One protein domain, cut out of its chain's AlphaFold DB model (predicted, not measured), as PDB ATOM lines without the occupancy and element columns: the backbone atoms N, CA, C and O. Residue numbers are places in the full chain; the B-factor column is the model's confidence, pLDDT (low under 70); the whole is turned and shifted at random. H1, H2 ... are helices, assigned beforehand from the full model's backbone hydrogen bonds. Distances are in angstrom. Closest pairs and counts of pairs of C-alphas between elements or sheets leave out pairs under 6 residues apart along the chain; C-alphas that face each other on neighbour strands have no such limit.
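AT A GLANCE: This is residues 35 to 148 of the 155 residues of an uncharacterized protein of Pedobacter caeni (UniProt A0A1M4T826). Three helices, H3, H4 and H5, stand side by side in a loose, curved row, each folding back along the one before, while H2 runs crosswise from one side of the row and carries H1 at its far end. The last residues of H2, 57 to 61, come to H3, and Val 61 comes close to H4, while H1, at the other end of H2, lies away from H3, H4 and H5. The printed part has 114 residues with five named helices, in the order H1 H2 H3 H4 H5, and no named strand; the class is all helix. The whole is loose, with a radius of gyration of the C-alphas of 17.1 A, and spans 47 by 43 by 25 A.

IN THESE COORDINATES: H1 is residues 37 to 45, beginning at C-alpha 37 at (-23.789, -25.055, -28.016). H2 is residues 50 to 61, 16.9 A from first to last C-alpha. H3 is residues 71 to 83, 18.4 A long. H4 is residues 93 to 111, 27.6 A long, with C-alpha 93 at (-33.614, -0.451, -10.098). H5, the longest helix, is residues 118 to 142, 36.2 A long, and ends at C-alpha 142 at (-23.790, 9.117, -8.877).

HOW THE PARTS SIT: H1 and H2 only just touch, with 3 pairs of C-alphas within 8 A; the closest C-alphas are those of Cys 43 and Pro 50, 6.1 A apart. H2 touches H1 with residue 50 alone, and the two lines are about perpendicular at 88 degrees. With residues 57 to 61 alone H2 touches H3; the closest C-alphas are those of Ile 60 and Asn 74, 5.8 A apart, and the lines are about perpendicular at 89 degrees. H2 and H4 are close but not clearly touching, the closest C-alphas being those of Val 61 and Leu 100 at 7.5 A. H3 and H4 are also close but not clearly touching, with Leu 82 and Lys 93 closest at 6.9 A between C-alphas; they run opposite ways at a shallow tilt of 30 degrees. H4 and H5 are near each other, with 16 pairs of C-alphas within 10 A and the closest at 8.0 A. H1 is apart from H3, H4 and H5, and H5 is apart from H2 and H3. In H1, H2, H3, H4 and H5 every O i to N i+4 pair is within hydrogen-bond range.

THE WHOLE: The C-alphas farthest apart are those of Asn 38 and Thr 119, at 48.9 A. The printed part has no cut. The link from H1 to H2 is tight, and the other three are short. The mean pLDDT of the printed part is 82.7; residues 65 to 68, 114, 116, 118 to 119 and 144 to 148 are under 70.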
ATOM      1  N   ILE A  35     -19.746 -19.021 -27.535       91.75
ATOM      2  CA  ILE A  35     -21.196 -19.170 -27.678       91.75
ATOM      3  C   ILE A  35     -21.641 -20.573 -27.224       91.75
ATOM      4  O   ILE A  35     -21.180 -21.571 -27.802       91.75
ATOM      5  N   PRO A  36     -22.572 -20.682 -26.250       95.19
ATOM      6  CA  PRO A  36     -23.074 -21.969 -25.780       95.19
ATOM      7  C   PRO A  36     -23.610 -22.842 -26.929       95.19
ATOM      8  O   PRO A  36     -24.323 -22.325 -27.796       95.19
ATOM      9  N   PRO A  37     -23.316 -24.158 -26.957       95.69
ATOM     10  CA  PRO A  37     -23.789 -25.055 -28.016       95.69
ATOM     11  C   PRO A  37     -25.309 -25.007 -28.216       95.69
ATOM     12  O   PRO A  37     -25.763 -24.848 -29.345       95.69
ATOM     13  N   ASN A  38     -26.088 -25.028 -27.130       97.31
ATOM     14  CA  ASN A  38     -27.553 -24.983 -27.199       97.31
ATOM     15  C   ASN A  38     -28.063 -23.686 -27.841       97.31
ATOM     16  O   ASN A  38     -29.013 -23.707 -28.614       97.31
ATOM     17  N   PHE A  39     -27.400 -22.556 -27.576       95.75
ATOM     18  CA  PHE A  39     -27.751 -21.289 -28.210       95.75
ATOM     19  C   PHE A  39     -27.434 -21.300 -29.711       95.75
ATOM     20  O   PHE A  39     -28.242 -20.837 -30.509       95.75
ATOM     21  N   ARG A  40     -26.300 -21.894 -30.117       95.69
ATOM     22  CA  ARG A  40     -25.971 -22.088 -31.542       95.69
ATOM     23  C   ARG A  40     -26.987 -22.982 -32.247       95.69
ATOM     24  O   ARG A  40     -27.380 -22.665 -33.363       95.69
ATOM     25  N   MET A  41     -27.423 -24.057 -31.593       97.12
ATOM     26  CA  MET A  41     -28.468 -24.942 -32.113       97.12
ATOM     27  C   MET A  41     -29.786 -24.189 -32.316       97.12
ATOM     28  O   MET A  41     -30.358 -24.265 -33.395       97.12
ATOM     29  N   LEU A  42     -30.229 -23.404 -31.327       97.62
ATOM     30  CA  LEU A  42     -31.429 -22.570 -31.453       97.62
ATOM     31  C   LEU A  42     -31.313 -21.561 -32.600       97.62
ATOM     32  O   LEU A  42     -32.234 -21.436 -33.397       97.62
ATOM     33  N   CYS A  43     -30.170 -20.885 -32.715       96.88
ATOM     34  CA  CYS A  43     -29.903 -19.953 -33.809       96.88
ATOM     35  C   CYS A  43     -29.996 -20.638 -35.182       96.88
ATOM     36  O   CYS A  43     -30.624 -20.105 -36.088       96.88
ATOM     37  N   ALA A  44     -29.428 -21.842 -35.316       96.19
ATOM     38  CA  ALA A  44     -29.493 -22.619 -36.552       96.19
ATOM     39  C   ALA A  44     -30.925 -23.054 -36.902       96.19
ATOM     40  O   ALA A  44     -31.302 -23.007 -38.068       96.19
ATOM     41  N   LEU A  45     -31.734 -23.442 -35.909       97.62
ATOM     42  CA  LEU A  45     -33.144 -23.804 -36.119       97.62
ATOM     43  C   LEU A  45     -34.005 -22.612 -36.557       97.62
ATOM     44  O   LEU A  45     -34.980 -22.797 -37.276       97.62
ATOM     45  N   LEU A  46     -33.657 -21.407 -36.103       96.75
ATOM     46  CA  LEU A  46     -34.378 -20.166 -36.394       96.75
ATOM     47  C   LEU A  46     -33.807 -19.397 -37.599       96.75
ATOM     48  O   LEU A  46     -34.274 -18.296 -37.873       96.75
ATOM     49  N   ASP A  47     -32.804 -19.952 -38.286       96.62
ATOM     50  CA  ASP A  47     -32.078 -19.325 -39.402       96.62
ATOM     51  C   ASP A  47     -31.539 -17.913 -39.087       96.62
ATOM     52  O   ASP A  47     -31.621 -16.974 -39.878       96.62
ATOM     53  N   VAL A  48     -30.968 -17.748 -37.891       95.88
ATOM     54  CA  VAL A  48     -30.338 -16.493 -37.453       95.88
ATOM     55  C   VAL A  48     -28.901 -16.722 -37.009       95.88
ATOM     56  O   VAL A  48     -28.536 -17.778 -36.493       95.88
ATOM     57  N   LYS A  49     -28.040 -15.714 -37.178       94.12
ATOM     58  CA  LYS A  49     -26.655 -15.780 -36.686       94.12
ATOM     59  C   LYS A  49     -26.600 -15.394 -35.202       94.12
ATOM     60  O   LYS A  49     -27.204 -14.389 -34.832       94.12
ATOM     61  N   PRO A  50     -25.794 -16.068 -34.357       92.81
ATOM     62  CA  PRO A  50     -25.616 -15.667 -32.957       92.81
ATOM     63  C   PRO A  50     -25.196 -14.201 -32.787       92.81
ATOM     64  O   PRO A  50     -25.668 -13.514 -31.888       92.81
ATOM     65  N   THR A  51     -24.332 -13.708 -33.678       90.62
ATOM     66  CA  THR A  51     -23.876 -12.312 -33.680       90.62
ATOM     67  C   THR A  51     -25.005 -11.330 -33.954       90.62
ATOM     68  O   THR A  51     -25.016 -10.260 -33.359       90.62
ATOM     69  N   GLN A  52     -25.965 -11.693 -34.806       90.69
ATOM     70  CA  GLN A  52     -27.140 -10.872 -35.069       90.69
ATOM     71  C   GLN A  52     -27.988 -10.743 -33.805       90.69
ATOM     72  O   GLN A  52     -28.247  -9.630 -33.377       90.69
ATOM     73  N   VAL A  53     -28.304 -11.856 -33.135       91.75
ATOM     74  CA  VAL A  53     -29.108 -11.835 -31.899       91.75
ATOM     75  C   VAL A  53     -28.448 -10.990 -30.803       91.75
ATOM     76  O   VAL A  53     -29.117 -10.217 -30.120       91.75
ATOM     77  N   ILE A  54     -27.127 -11.112 -30.639       90.62
ATOM     78  CA  ILE A  54     -26.368 -10.336 -29.649       90.62
ATOM     79  C   ILE A  54     -26.367  -8.845 -30.009       90.62
ATOM     80  O   ILE A  54     -26.615  -8.010 -29.142       90.62
ATOM     81  N   ASN A  55     -26.121  -8.509 -31.277       87.69
ATOM     82  CA  ASN A  55     -26.138  -7.124 -31.749       87.69
ATOM     83  C   ASN A  55     -27.523  -6.495 -31.613       87.69
ATOM     84  O   ASN A  55     -27.618  -5.362 -31.147       87.69
ATOM     85  N   ASP A  56     -28.577  -7.234 -31.951       89.06
ATOM     86  CA  ASP A  56     -29.958  -6.777 -31.835       89.06
ATOM     87  C   ASP A  56     -30.310  -6.514 -30.372       89.06
ATOM     88  O   ASP A  56     -30.796  -5.436 -30.036       89.06
ATOM     89  N   PHE A  57     -29.970  -7.440 -29.470       89.50
ATOM     90  CA  PHE A  57     -30.172  -7.238 -28.037       89.50
ATOM     91  C   PHE A  57     -29.425  -6.000 -27.519       89.50
ATOM     92  O   PHE A  57     -30.021  -5.178 -26.824       89.50
ATOM     93  N   MET A  58     -28.145  -5.830 -27.879       87.56
ATOM     94  CA  MET A  58     -27.356  -4.652 -27.493       87.56
ATOM     95  C   MET A  58     -27.956  -3.356 -28.046       87.56
ATOM     96  O   MET A  58     -28.021  -2.357 -27.329       87.56
ATOM     97  N   ALA A  59     -28.412  -3.362 -29.299       85.50
ATOM     98  CA  ALA A  59     -29.040  -2.212 -29.935       85.50
ATOM     99  C   ALA A  59     -30.360  -1.835 -29.247       85.50
ATOM    100  O   ALA A  59     -30.577  -0.653 -28.983       85.50
ATOM    101  N   ILE A  60     -31.187  -2.824 -28.890       87.12
ATOM    102  CA  ILE A  60     -32.444  -2.626 -28.161       87.12
ATOM    103  C   ILE A  60     -32.187  -1.972 -26.801       87.12
ATOM    104  O   ILE A  60     -32.727  -0.907 -26.510       87.12
ATOM    105  N   VAL A  61     -31.355  -2.587 -25.954       87.56
ATOM    106  CA  VAL A  61     -31.182  -2.119 -24.565       87.56
ATOM    107  C   VAL A  61     -30.431  -0.791 -24.468       87.56
ATOM    108  O   VAL A  61     -30.536  -0.109 -23.455       87.56
ATOM    109  N   SER A  62     -29.672  -0.419 -25.502       84.00
ATOM    110  CA  SER A  62     -28.977   0.872 -25.574       84.00
ATOM    111  C   SER A  62     -29.782   1.967 -26.279       84.00
ATOM    112  O   SER A  62     -29.268   3.078 -26.424       84.00
ATOM    113  N   SER A  63     -31.014   1.679 -26.727       81.50
ATOM    114  CA  SER A  63     -31.813   2.568 -27.585       81.50
ATOM    115  C   SER A  63     -31.009   3.081 -28.793       81.50
ATOM    116  O   SER A  63     -31.046   4.264 -29.141       81.50
ATOM    117  N   SER A  64     -30.241   2.193 -29.432       74.06
ATOM    118  CA  SER A  64     -29.430   2.540 -30.600       74.06
ATOM    119  C   SER A  64     -30.313   2.974 -31.772       74.06
ATOM    120  O   SER A  64     -31.319   2.348 -32.089       74.06
ATOM    121  N   TYR A  65     -29.890   4.034 -32.462       62.00
ATOM    122  CA  TYR A  65     -30.602   4.656 -33.585       62.00
ATOM    123  C   TYR A  65     -30.805   3.733 -34.804       62.00
ATOM    124  O   TYR A  65     -31.570   4.048 -35.711       62.00
ATOM    125  N   GLN A  66     -30.073   2.622 -34.887       60.00
ATOM    126  CA  GLN A  66     -29.940   1.878 -36.138       60.00
ATOM    127  C   GLN A  66     -31.084   0.902 -36.439       60.00
ATOM    128  O   GLN A  66     -31.080   0.338 -37.533       60.00
ATOM    129  N   VAL A  67     -32.053   0.686 -35.540       57.88
ATOM    130  CA  VAL A  67     -33.039  -0.382 -35.748       57.88
ATOM    131  C   VAL A  67     -34.426  -0.054 -35.183       57.88
ATOM    132  O   VAL A  67     -34.592   0.211 -33.995       57.88
ATOM    133  N   ASN A  68     -35.444  -0.151 -36.043       67.06
ATOM    134  CA  ASN A  68     -36.854  -0.107 -35.654       67.06
ATOM    135  C   ASN A  68     -37.287  -1.482 -35.133       67.06
ATOM    136  O   ASN A  68     -37.815  -2.302 -35.885       67.06
ATOM    137  N   PHE A  69     -37.047  -1.747 -33.852       76.50
ATOM    138  CA  PHE A  69     -37.593  -2.931 -33.192       76.50
ATOM    139  C   PHE A  69     -39.055  -2.713 -32.772       76.50
ATOM    140  O   PHE A  69     -39.431  -1.588 -32.426       76.50
ATOM    141  N   PRO A  70     -39.888  -3.773 -32.752       82.31
ATOM    142  CA  PRO A  70     -41.221  -3.706 -32.162       82.31
ATOM    143  C   PRO A  70     -41.173  -3.206 -30.713       82.31
ATOM    144  O   PRO A  70     -40.271  -3.562 -29.948       82.31
ATOM    145  N   ILE A  71     -42.171  -2.415 -30.311       80.44
ATOM    146  CA  ILE A  71     -42.258  -1.831 -28.960       80.44
ATOM    147  C   ILE A  71     -42.245  -2.935 -27.891       80.44
ATOM    148  O   ILE A  71     -41.652  -2.779 -26.823       80.44
ATOM    149  N   GLU A  72     -42.868  -4.071 -28.186       85.19
ATOM    150  CA  GLU A  72     -42.945  -5.245 -27.324       85.19
ATOM    151  C   GLU A  72     -41.566  -5.876 -27.102       85.19
ATOM    152  O   GLU A  72     -41.228  -6.229 -25.972       85.19
ATOM    153  N   ALA A  73     -40.745  -5.964 -28.154       85.38
ATOM    154  CA  ALA A  73     -39.385  -6.491 -28.063       85.38
ATOM    155  C   ALA A  73     -38.495  -5.582 -27.201       85.38
ATOM    156  O   ALA A  73     -37.763  -6.073 -26.341       85.38
ATOM    157  N   ASN A  74     -38.632  -4.259 -27.361       82.44
ATOM    158  CA  ASN A  74     -37.936  -3.279 -26.524       82.44
ATOM    159  C   ASN A  74     -38.293  -3.445 -25.042       82.44
ATOM    160  O   ASN A  74     -37.405  -3.549 -24.194       82.44
ATOM    161  N   LYS A  75     -39.591  -3.539 -24.725       86.12
ATOM    162  CA  LYS A  75     -40.057  -3.759 -23.348       86.12
ATOM    163  C   LYS A  75     -39.516  -5.066 -22.770       86.12
ATOM    164  O   LYS A  75     -38.981  -5.056 -21.665       86.12
ATOM    165  N   ALA A  76     -39.594  -6.164 -23.521       90.50
ATOM    166  CA  ALA A  76     -39.128  -7.471 -23.064       90.50
ATOM    167  C   ALA A  76     -37.618  -7.488 -22.769       90.50
ATOM    168  O   ALA A  76     -37.190  -8.029 -21.748       90.50
ATOM    169  N   ALA A  77     -36.807  -6.861 -23.623       88.62
ATOM    170  CA  ALA A  77     -35.363  -6.781 -23.427       88.62
ATOM    171  C   ALA A  77     -34.983  -5.917 -22.214       88.62
ATOM    172  O   ALA A  77     -34.122  -6.311 -21.426       88.62
ATOM    173  N   VAL A  78     -35.654  -4.776 -22.021       85.75
ATOM    174  CA  VAL A  78     -35.466  -3.920 -20.838       85.75
ATOM    175  C   VAL A  78     -35.880  -4.651 -19.560       85.75
ATOM    176  O   VAL A  78     -35.143  -4.646 -18.574       85.75
ATOM    177  N   GLU A  79     -37.027  -5.332 -19.566       89.94
ATOM    178  CA  GLU A  79     -37.468  -6.135 -18.426       89.94
ATOM    179  C   GLU A  79     -36.484  -7.254 -18.091       89.94
ATOM    180  O   GLU A  79     -36.185  -7.476 -16.915       89.94
ATOM    181  N   TYR A  80     -35.971  -7.948 -19.109       91.25
ATOM    182  CA  TYR A  80     -34.943  -8.968 -18.942       91.25
ATOM    183  C   TYR A  80     -33.681  -8.380 -18.299       91.25
ATOM    184  O   TYR A  80     -33.226  -8.891 -17.276       91.25
ATOM    185  N   LEU A  81     -33.173  -7.257 -18.821       88.75
ATOM    186  CA  LEU A  81     -32.000  -6.563 -18.282       88.75
ATOM    187  C   LEU A  81     -32.179  -6.205 -16.795       88.75
ATOM    188  O   LEU A  81     -31.280  -6.440 -15.987       88.75
ATOM    189  N   LEU A  82     -33.352  -5.678 -16.425       87.19
ATOM    190  CA  LEU A  82     -33.674  -5.315 -15.042       87.19
ATOM    191  C   LEU A  82     -33.803  -6.543 -14.126       87.19
ATOM    192  O   LEU A  82     -33.415  -6.473 -12.960       87.19
ATOM    193  N   LYS A  83     -34.331  -7.667 -14.632       91.00
ATOM    194  CA  LYS A  83     -34.449  -8.935 -13.887       91.00
ATOM    195  C   LYS A  83     -33.102  -9.615 -13.654       91.00
ATOM    196  O   LYS A  83     -32.948 -10.293 -12.645       91.00
ATOM    197  N   CYS A  84     -32.126  -9.413 -14.537       89.56
ATOM    198  CA  CYS A  84     -30.761  -9.911 -14.346       89.56
ATOM    199  C   CYS A  84     -29.994  -9.195 -13.218       89.56
ATOM    200  O   CYS A  84     -28.881  -9.599 -12.895       89.56
ATOM    201  N   GLU A  85     -30.556  -8.131 -12.631       86.56
ATOM    202  CA  GLU A  85     -29.959  -7.366 -11.527       86.56
ATOM    203  C   GLU A  85     -28.553  -6.807 -11.828       86.56
ATOM    204  O   GLU A  85     -27.753  -6.541 -10.921       86.56
ATOM    205  N   TYR A  86     -28.245  -6.583 -13.110       86.44
ATOM    206  CA  TYR A  86     -26.989  -5.962 -13.514       86.44
ATOM    207  C   TYR A  86     -26.828  -4.603 -12.829       86.44
ATOM    208  O   TYR A  86     -27.740  -3.784 -12.792       86.44
ATOM    209  N   GLY A  87     -25.653  -4.356 -12.250       80.94
ATOM    210  CA  GLY A  87     -25.364  -3.068 -11.620       80.94
ATOM    211  C   GLY A  87     -26.099  -2.793 -10.301       80.94
ATOM    212  O   GLY A  87     -25.862  -1.730  -9.732       80.94
ATOM    213  N   LYS A  88     -26.876  -3.736  -9.740       83.12
ATOM    214  CA  LYS A  88     -27.604  -3.580  -8.456       83.12
ATOM    215  C   LYS A  88     -26.721  -3.165  -7.272       83.12
ATOM    216  O   LYS A  88     -27.169  -2.503  -6.340       83.12
ATOM    217  N   ARG A  89     -25.428  -3.509  -7.302       83.44
ATOM    218  CA  ARG A  89     -24.437  -3.059  -6.302       83.44
ATOM    219  C   ARG A  89     -24.211  -1.538  -6.317       83.44
ATOM    220  O   ARG A  89     -23.746  -0.968  -5.332       83.44
ATOM    221  N   TYR A  90     -24.478  -0.904  -7.448       83.00
ATOM    222  CA  TYR A  90     -24.065   0.456  -7.778       83.00
ATOM    223  C   TYR A  90     -25.239   1.421  -7.891       83.00
ATOM    224  O   TYR A  90     -25.103   2.580  -7.503       83.00
ATOM    225  N   PHE A  91     -26.375   0.919  -8.364       86.25
ATOM    226  CA  PHE A  91     -27.574   1.686  -8.662       86.25
ATOM    227  C   PHE A  91     -28.813   0.950  -8.167       86.25
ATOM    228  O   PHE A  91     -28.826  -0.282  -8.106       86.25
ATOM    229  N   TYR A  92     -29.855   1.705  -7.825       87.00
ATOM    230  CA  TYR A  92     -31.169   1.120  -7.590       87.00
ATOM    231  C   TYR A  92     -31.842   0.776  -8.924       87.00
ATOM    232  O   TYR A  92     -31.434   1.248  -9.987       87.00
ATOM    233  N   LYS A  93     -32.885  -0.056  -8.885       86.06
ATOM    234  CA  LYS A  93     -33.614  -0.451 -10.098       86.06
ATOM    235  C   LYS A  93     -34.229   0.769 -10.791       86.06
ATOM    236  O   LYS A  93     -34.233   0.851 -12.015       86.06
ATOM    237  N   GLU A  94     -34.695   1.725  -9.996       88.38
ATOM    238  CA  GLU A  94     -35.289   2.983 -10.436       88.38
ATOM    239  C   GLU A  94     -34.257   3.850 -11.166       88.38
ATOM    240  O   GLU A  94     -34.571   4.419 -12.204       88.38
ATOM    241  N   ASP A  95     -33.008   3.889 -10.691       89.44
ATOM    242  CA  ASP A  95     -31.924   4.611 -11.369       89.44
ATOM    243  C   ASP A  95     -31.665   4.036 -12.770       89.44
ATOM    244  O   ASP A  95     -31.540   4.788 -13.732       89.44
ATOM    245  N   ILE A  96     -31.620   2.705 -12.898       87.75
ATOM    246  CA  ILE A  96     -31.405   2.028 -14.186       87.75
ATOM    247  C   ILE A  96     -32.593   2.275 -15.126       87.75
ATOM    248  O   ILE A  96     -32.400   2.519 -16.314       87.75
ATOM    249  N   ALA A  97     -33.821   2.264 -14.606       87.81
ATOM    250  CA  ALA A  97     -35.003   2.595 -15.398       87.81
ATOM    251  C   ALA A  97     -34.947   4.038 -15.933       87.81
ATOM    252  O   ALA A  97     -35.252   4.268 -17.104       87.81
ATOM    253  N   VAL A  98     -34.497   4.994 -15.111       91.25
ATOM    254  CA  VAL A  98     -34.297   6.382 -15.548       91.25
ATOM    255  C   VAL A  98     -33.215   6.458 -16.628       91.25
ATOM    256  O   VAL A  98     -33.475   7.042 -17.678       91.25
ATOM    257  N   MET A  99     -32.057   5.812 -16.441       91.31
ATOM    258  CA  MET A  99     -30.992   5.757 -17.459       91.31
ATOM    259  C   MET A  99     -31.521   5.298 -18.824       91.31
ATOM    260  O   MET A  99     -31.244   5.930 -19.839       91.31
ATOM    261  N   LEU A 100     -32.305   4.216 -18.850       88.69
ATOM    262  CA  LEU A 100     -32.883   3.682 -20.085       88.69
ATOM    263  C   LEU A 100     -33.892   4.654 -20.714       88.69
ATOM    264  O   LEU A 100     -33.885   4.846 -21.926       88.69
ATOM    265  N   SER A 101     -34.719   5.322 -19.903       87.56
ATOM    266  CA  SER A 101     -35.662   6.332 -20.404       87.56
ATOM    267  C   SER A 101     -34.965   7.553 -21.019       87.56
ATOM    268  O   SER A 101     -35.429   8.099 -22.019       87.56
ATOM    269  N   GLU A 102     -33.821   7.963 -20.462       90.44
ATOM    270  CA  GLU A 102     -33.011   9.057 -20.996       90.44
ATOM    271  C   GLU A 102     -32.372   8.673 -22.337       90.44
ATOM    272  O   GLU A 102     -32.387   9.476 -23.270       90.44
ATOM    273  N   LEU A 103     -31.863   7.441 -22.467       87.12
ATOM    274  CA  LEU A 103     -31.337   6.919 -23.735       87.12
ATOM    275  C   LEU A 103     -32.421   6.848 -24.819       87.12
ATOM    276  O   LEU A 103     -32.174   7.207 -25.971       87.12
ATOM    277  N   GLU A 104     -33.639   6.474 -24.443       84.56
ATOM    278  CA  GLU A 104     -34.777   6.456 -25.356       84.56
ATOM    279  C   GLU A 104     -35.165   7.865 -25.830       84.56
ATOM    280  O   GLU A 104     -35.346   8.097 -27.026       84.56
ATOM    281  N   ALA A 105     -35.203   8.850 -24.928       85.50
ATOM    282  CA  ALA A 105     -35.428  10.246 -25.309       85.50
ATOM    283  C   ALA A 105     -34.333  10.760 -26.262       85.50
ATOM    284  O   ALA A 105     -34.606  11.460 -27.242       85.50
ATOM    285  N   VAL A 106     -33.082  10.367 -26.011       83.00
ATOM    286  CA  VAL A 106     -31.930  10.655 -26.870       83.00
ATOM    287  C   VAL A 106     -32.123  10.047 -28.268       83.00
ATOM    288  O   VAL A 106     -31.807  10.730 -29.248       83.00
ATOM    289  N   ARG A 107     -32.658   8.826 -28.395       80.88
ATOM    290  CA  ARG A 107     -32.992   8.194 -29.688       80.88
ATOM    291  C   ARG A 107     -34.032   9.001 -30.465       80.88
ATOM    292  O   ARG A 107     -33.762   9.380 -31.605       80.88
ATOM    293  N   VAL A 108     -35.154   9.340 -29.826       82.06
ATOM    294  CA  VAL A 108     -36.263  10.096 -30.440       82.06
ATOM    295  C   VAL A 108     -35.775  11.417 -31.040       82.06
ATOM    296  O   VAL A 108     -36.073  11.728 -32.191       82.06
ATOM    297  N   VAL A 109     -34.938  12.164 -30.311       80.12
ATOM    298  CA  VAL A 109     -34.360  13.426 -30.809       80.12
ATOM    299  C   VAL A 109     -33.522  13.218 -32.079       80.12
ATOM    300  O   VAL A 109     -33.516  14.072 -32.966       80.12
ATOM    301  N   THR A 110     -32.815  12.091 -32.195       77.25
ATOM    302  CA  THR A 110     -32.025  11.759 -33.393       77.25
ATOM    303  C   THR A 110     -32.891  11.361 -34.579       77.25
ATOM    304  O   THR A 110     -32.536  11.683 -35.709       77.25
ATOM    305  N   GLU A 111     -34.033  10.723 -34.347       75.12
ATOM    306  CA  GLU A 111     -35.002  10.400 -35.402       75.12
ATOM    307  C   GLU A 111     -35.685  11.634 -35.975       75.12
ATOM    308  O   GLU A 111     -35.901  11.703 -37.183       75.12
ATOM    309  N   THR A 112     -35.949  12.637 -35.141       74.88
ATOM    310  CA  THR A 112     -36.582  13.893 -35.567       74.88
ATOM    311  C   THR A 112     -35.632  14.878 -36.252       74.88
ATOM    312  O   THR A 112     -36.060  15.955 -36.663       74.88
ATOM    313  N   MET A 113     -34.339  14.556 -36.345       73.44
ATOM    314  CA  MET A 113     -33.339  15.463 -36.904       73.44
ATOM    315  C   MET A 113     -33.417  15.509 -38.437       73.44
ATOM    316  O   MET A 113     -33.311  14.479 -39.105       73.44
ATOM    317  N   ASP A 114     -33.551  16.715 -38.996       69.38
ATOM    318  CA  ASP A 114     -33.501  16.931 -40.443       69.38
ATOM    319  C   ASP A 114     -32.077  16.713 -40.980       69.38
ATOM    320  O   ASP A 114     -31.130  17.420 -40.632       69.38
ATOM    321  N   LYS A 115     -31.925  15.716 -41.854       72.50
ATOM    322  CA  LYS A 115     -30.641  15.314 -42.443       72.50
ATOM    323  C   LYS A 115     -30.277  16.101 -43.706       72.50
ATOM    324  O   LYS A 115     -29.240  15.825 -44.305       72.50
ATOM    325  N   SER A 116     -31.113  17.045 -44.140       66.62
ATOM    326  CA  SER A 116     -30.935  17.769 -45.405       66.62
ATOM    327  C   SER A 116     -29.748  18.745 -45.403       66.62
ATOM    328  O   SER A 116     -29.178  19.026 -46.460       66.62
ATOM    329  N   ASN A 117     -29.314  19.225 -44.230       74.81
ATOM    330  CA  ASN A 117     -28.218  20.186 -44.089       74.81
ATOM    331  C   ASN A 117     -26.972  19.555 -43.440       74.81
ATOM    332  O   ASN A 117     -26.904  19.342 -42.230       74.81
ATOM    333  N   SER A 118     -25.926  19.330 -44.242       65.88
ATOM    334  CA  SER A 118     -24.676  18.687 -43.804       65.88
ATOM    335  C   SER A 118     -23.928  19.442 -42.696       65.88
ATOM    336  O   SER A 118     -23.243  18.826 -41.876       65.88
ATOM    337  N   THR A 119     -24.056  20.770 -42.624       69.81
ATOM    338  CA  THR A 119     -23.414  21.560 -41.559       69.81
ATOM    339  C   THR A 119     -24.164  21.407 -40.238       69.81
ATOM    340  O   THR A 119     -23.537  21.227 -39.196       69.81
ATOM    341  N   GLU A 120     -25.496  21.426 -40.274       73.38
ATOM    342  CA  GLU A 120     -26.336  21.174 -39.096       73.38
ATOM    343  C   GLU A 120     -26.208  19.727 -38.618       73.38
ATOM    344  O   GLU A 120     -26.158  19.487 -37.415       73.38
ATOM    345  N   MET A 121     -26.020  18.781 -39.539       72.69
ATOM    346  CA  MET A 121     -25.720  17.380 -39.246       72.69
ATOM    347  C   MET A 121     -24.426  17.213 -38.449       72.69
ATOM    348  O   MET A 121     -24.433  16.596 -37.385       72.69
ATOM    349  N   ASN A 122     -23.327  17.821 -38.897       73.06
ATOM    350  CA  ASN A 122     -22.063  17.764 -38.159       73.06
ATOM    351  C   ASN A 122     -22.183  18.389 -36.761       73.06
ATOM    352  O   ASN A 122     -21.700  17.829 -35.778       73.06
ATOM    353  N   LEU A 123     -22.864  19.533 -36.653       74.50
ATOM    354  CA  LEU A 123     -23.105  20.200 -35.372       74.50
ATOM    355  C   LEU A 123     -23.966  19.353 -34.431       74.50
ATOM    356  O   LEU A 123     -23.673  19.263 -33.237       74.50
ATOM    357  N   PHE A 124     -24.992  18.706 -34.975       78.31
ATOM    358  CA  PHE A 124     -25.868  17.805 -34.248       78.31
ATOM    359  C   PHE A 124     -25.096  16.613 -33.677       78.31
ATOM    360  O   PHE A 124     -25.200  16.344 -32.482       78.31
ATOM    361  N   PHE A 125     -24.259  15.943 -34.477       76.38
ATOM    362  CA  PHE A 125     -23.456  14.817 -33.990       76.38
ATOM    363  C   PHE A 125     -22.429  15.228 -32.929       76.38
ATOM    364  O   PHE A 125     -22.293  14.532 -31.923       76.38
ATOM    365  N   CYS A 126     -21.775  16.385 -33.079       76.50
ATOM    366  CA  CYS A 126     -20.898  16.932 -32.037       76.50
ATOM    367  C   CYS A 126     -21.657  17.177 -30.723       76.50
ATOM    368  O   CYS A 126     -21.192  16.804 -29.644       76.50
ATOM    369  N   PHE A 127     -22.845  17.779 -30.804       77.44
ATOM    370  CA  PHE A 127     -23.687  18.031 -29.637       77.44
ATOM    371  C   PHE A 127     -24.165  16.732 -28.976       77.44
ATOM    372  O   PHE A 127     -24.107  16.604 -27.753       77.44
ATOM    373  N   LYS A 128     -24.584  15.742 -29.769       78.75
ATOM    374  CA  LYS A 128     -24.965  14.403 -29.297       78.75
ATOM    375  C   LYS A 128     -23.825  13.706 -28.570       78.75
ATOM    376  O   LYS A 128     -24.043  13.155 -27.494       78.75
ATOM    377  N   HIS A 129     -22.618  13.770 -29.123       76.56
ATOM    378  CA  HIS A 129     -21.427  13.207 -28.497       76.56
ATOM    379  C   HIS A 129     -21.152  13.853 -27.130       76.56
ATOM    380  O   HIS A 129     -20.995  13.157 -26.130       76.56
ATOM    381  N   MET A 130     -21.207  15.187 -27.049       76.25
ATOM    382  CA  MET A 130     -21.041  15.921 -25.787       76.25
ATOM    383  C   MET A 130     -22.124  15.572 -24.751       76.25
ATOM    384  O   MET A 130     -21.831  15.419 -23.560       76.25
ATOM    385  N   GLN A 131     -23.377  15.437 -25.188       80.12
ATOM    386  CA  GLN A 131     -24.471  15.014 -24.316       80.12
ATOM    387  C   GLN A 131     -24.252  13.600 -23.778       80.12
ATOM    388  O   GLN A 131     -24.359  13.409 -22.572       80.12
ATOM    389  N   ALA A 132     -23.878  12.639 -24.629       79.81
ATOM    390  CA  ALA A 132     -23.609  11.263 -24.211       79.81
ATOM    391  C   ALA A 132     -22.497  11.190 -23.149       79.81
ATOM    392  O   ALA A 132     -22.618  10.478 -22.153       79.81
ATOM    393  N   GLN A 133     -21.444  11.992 -23.304       76.31
ATOM    394  CA  GLN A 133     -20.349  12.077 -22.333       76.31
ATOM    395  C   GLN A 133     -20.790  12.684 -21.002       76.31
ATOM    396  O   GLN A 133     -20.420  12.196 -19.931       76.31
ATOM    397  N   THR A 134     -21.588  13.750 -21.059       80.25
ATOM    398  CA  THR A 134     -22.129  14.401 -19.861       80.25
ATOM    399  C   THR A 134     -23.078  13.462 -19.122       80.25
ATOM    400  O   THR A 134     -22.967  13.314 -17.907       80.25
ATOM    401  N   TRP A 135     -23.954  12.780 -19.860       86.38
ATOM    402  CA  TRP A 135     -24.853  11.749 -19.355       86.38
ATOM    403  C   TRP A 135     -24.079  10.643 -18.629       86.38
ATOM    404  O   TRP A 135     -24.328  10.390 -17.449       86.38
ATOM    405  N   PHE A 136     -23.061  10.072 -19.281       83.62
ATOM    406  CA  PHE A 136     -22.227   9.036 -18.674       83.62
ATOM    407  C   PHE A 136     -21.556   9.540 -17.395       83.62
ATOM    408  O   PHE A 136     -21.624   8.883 -16.359       83.62
ATOM    409  N   LYS A 137     -20.927  10.723 -17.439       80.00
ATOM    410  CA  LYS A 137     -20.228  11.296 -16.282       80.00
ATOM    411  C   LYS A 137     -21.169  11.501 -15.096       80.00
ATOM    412  O   LYS A 137     -20.776  11.209 -13.966       80.00
ATOM    413  N   THR A 138     -22.387  11.980 -15.339       84.81
ATOM    414  CA  THR A 138     -23.408  12.182 -14.302       84.81
ATOM    415  C   THR A 138     -23.734  10.870 -13.598       84.81
ATOM    416  O   THR A 138     -23.580  10.769 -12.380       84.81
ATOM    417  N   TRP A 139     -24.094   9.835 -14.358       86.56
ATOM    418  CA  TRP A 139     -24.434   8.531 -13.789       86.56
ATOM    419  C   TRP A 139     -23.237   7.838 -13.147       86.56
ATOM    420  O   TRP A 139     -23.353   7.289 -12.052       86.56
ATOM    421  N   TYR A 140     -22.060   7.934 -13.760       81.44
ATOM    422  CA  TYR A 140     -20.827   7.397 -13.197       81.44
ATOM    423  C   TYR A 140     -20.456   8.067 -11.867       81.44
ATOM    424  O   TYR A 140     -20.005   7.387 -10.955       81.44
ATOM    425  N   THR A 141     -20.679   9.376 -11.720       77.31
ATOM    426  CA  THR A 141     -20.407  10.100 -10.464       77.31
ATOM    427  C   THR A 141     -21.451   9.790  -9.388       77.31
ATOM    428  O   THR A 141     -21.117   9.728  -8.209       77.31
ATOM    429  N   LYS A 142     -22.711   9.559  -9.782       80.12
ATOM    430  CA  LYS A 142     -23.790   9.117  -8.877       80.12
ATOM    431  C   LYS A 142     -23.574   7.684  -8.371       80.12
ATOM    432  O   LYS A 142     -24.127   7.290  -7.345       80.12
ATOM    433  N   ASN A 143     -22.773   6.897  -9.088       75.12
ATOM    434  CA  ASN A 143     -22.427   5.536  -8.716       75.12
ATOM    435  C   ASN A 143     -21.720   5.492  -7.349       75.12
ATOM    436  O   ASN A 143     -20.786   6.241  -7.081       75.12
ATOM    437  N   LYS A 144     -22.067   4.507  -6.517       66.44
ATOM    438  CA  LYS A 144     -21.365   4.202  -5.257       66.44
ATOM    439  C   LYS A 144     -19.915   3.702  -5.449       66.44
ATOM    440  O   LYS A 144     -19.230   3.410  -4.465       66.44
ATOM    441  N   ARG A 145     -19.421   3.545  -6.687       62.47
ATOM    442  CA  ARG A 145     -18.021   3.186  -6.985       62.47
ATOM    443  C   ARG A 145     -17.089   4.305  -6.512       62.47
ATOM    444  O   ARG A 145     -16.991   5.344  -7.143       62.47
ATOM    445  N   LYS A 146     -16.284   4.039  -5.479       56.12
ATOM    446  CA  LYS A 146     -15.157   4.901  -5.059       56.12
ATOM    447  C   LYS A 146     -13.989   4.952  -6.074       56.12
ATOM    448  O   LYS A 146     -12.902   5.396  -5.719       56.12
ATOM    449  N   LYS A 147     -14.160   4.435  -7.299       56.38
ATOM    450  CA  LYS A 147     -13.103   4.331  -8.322       56.38
ATOM    451  C   LYS A 147     -13.217   5.470  -9.341       56.38
ATOM    452  O   LYS A 147     -14.313   5.832  -9.757       56.38
ATOM    453  N   THR A 148     -12.073   5.986  -9.778       53.75
ATOM    454  CA  THR A 148     -11.944   7.055 -10.781       53.75
ATOM    455  C   THR A 148     -12.494   6.630 -12.150       53.75
ATOM    456  O   THR A 148     -12.612   5.443 -12.433       53.75
TER     457      THR A 148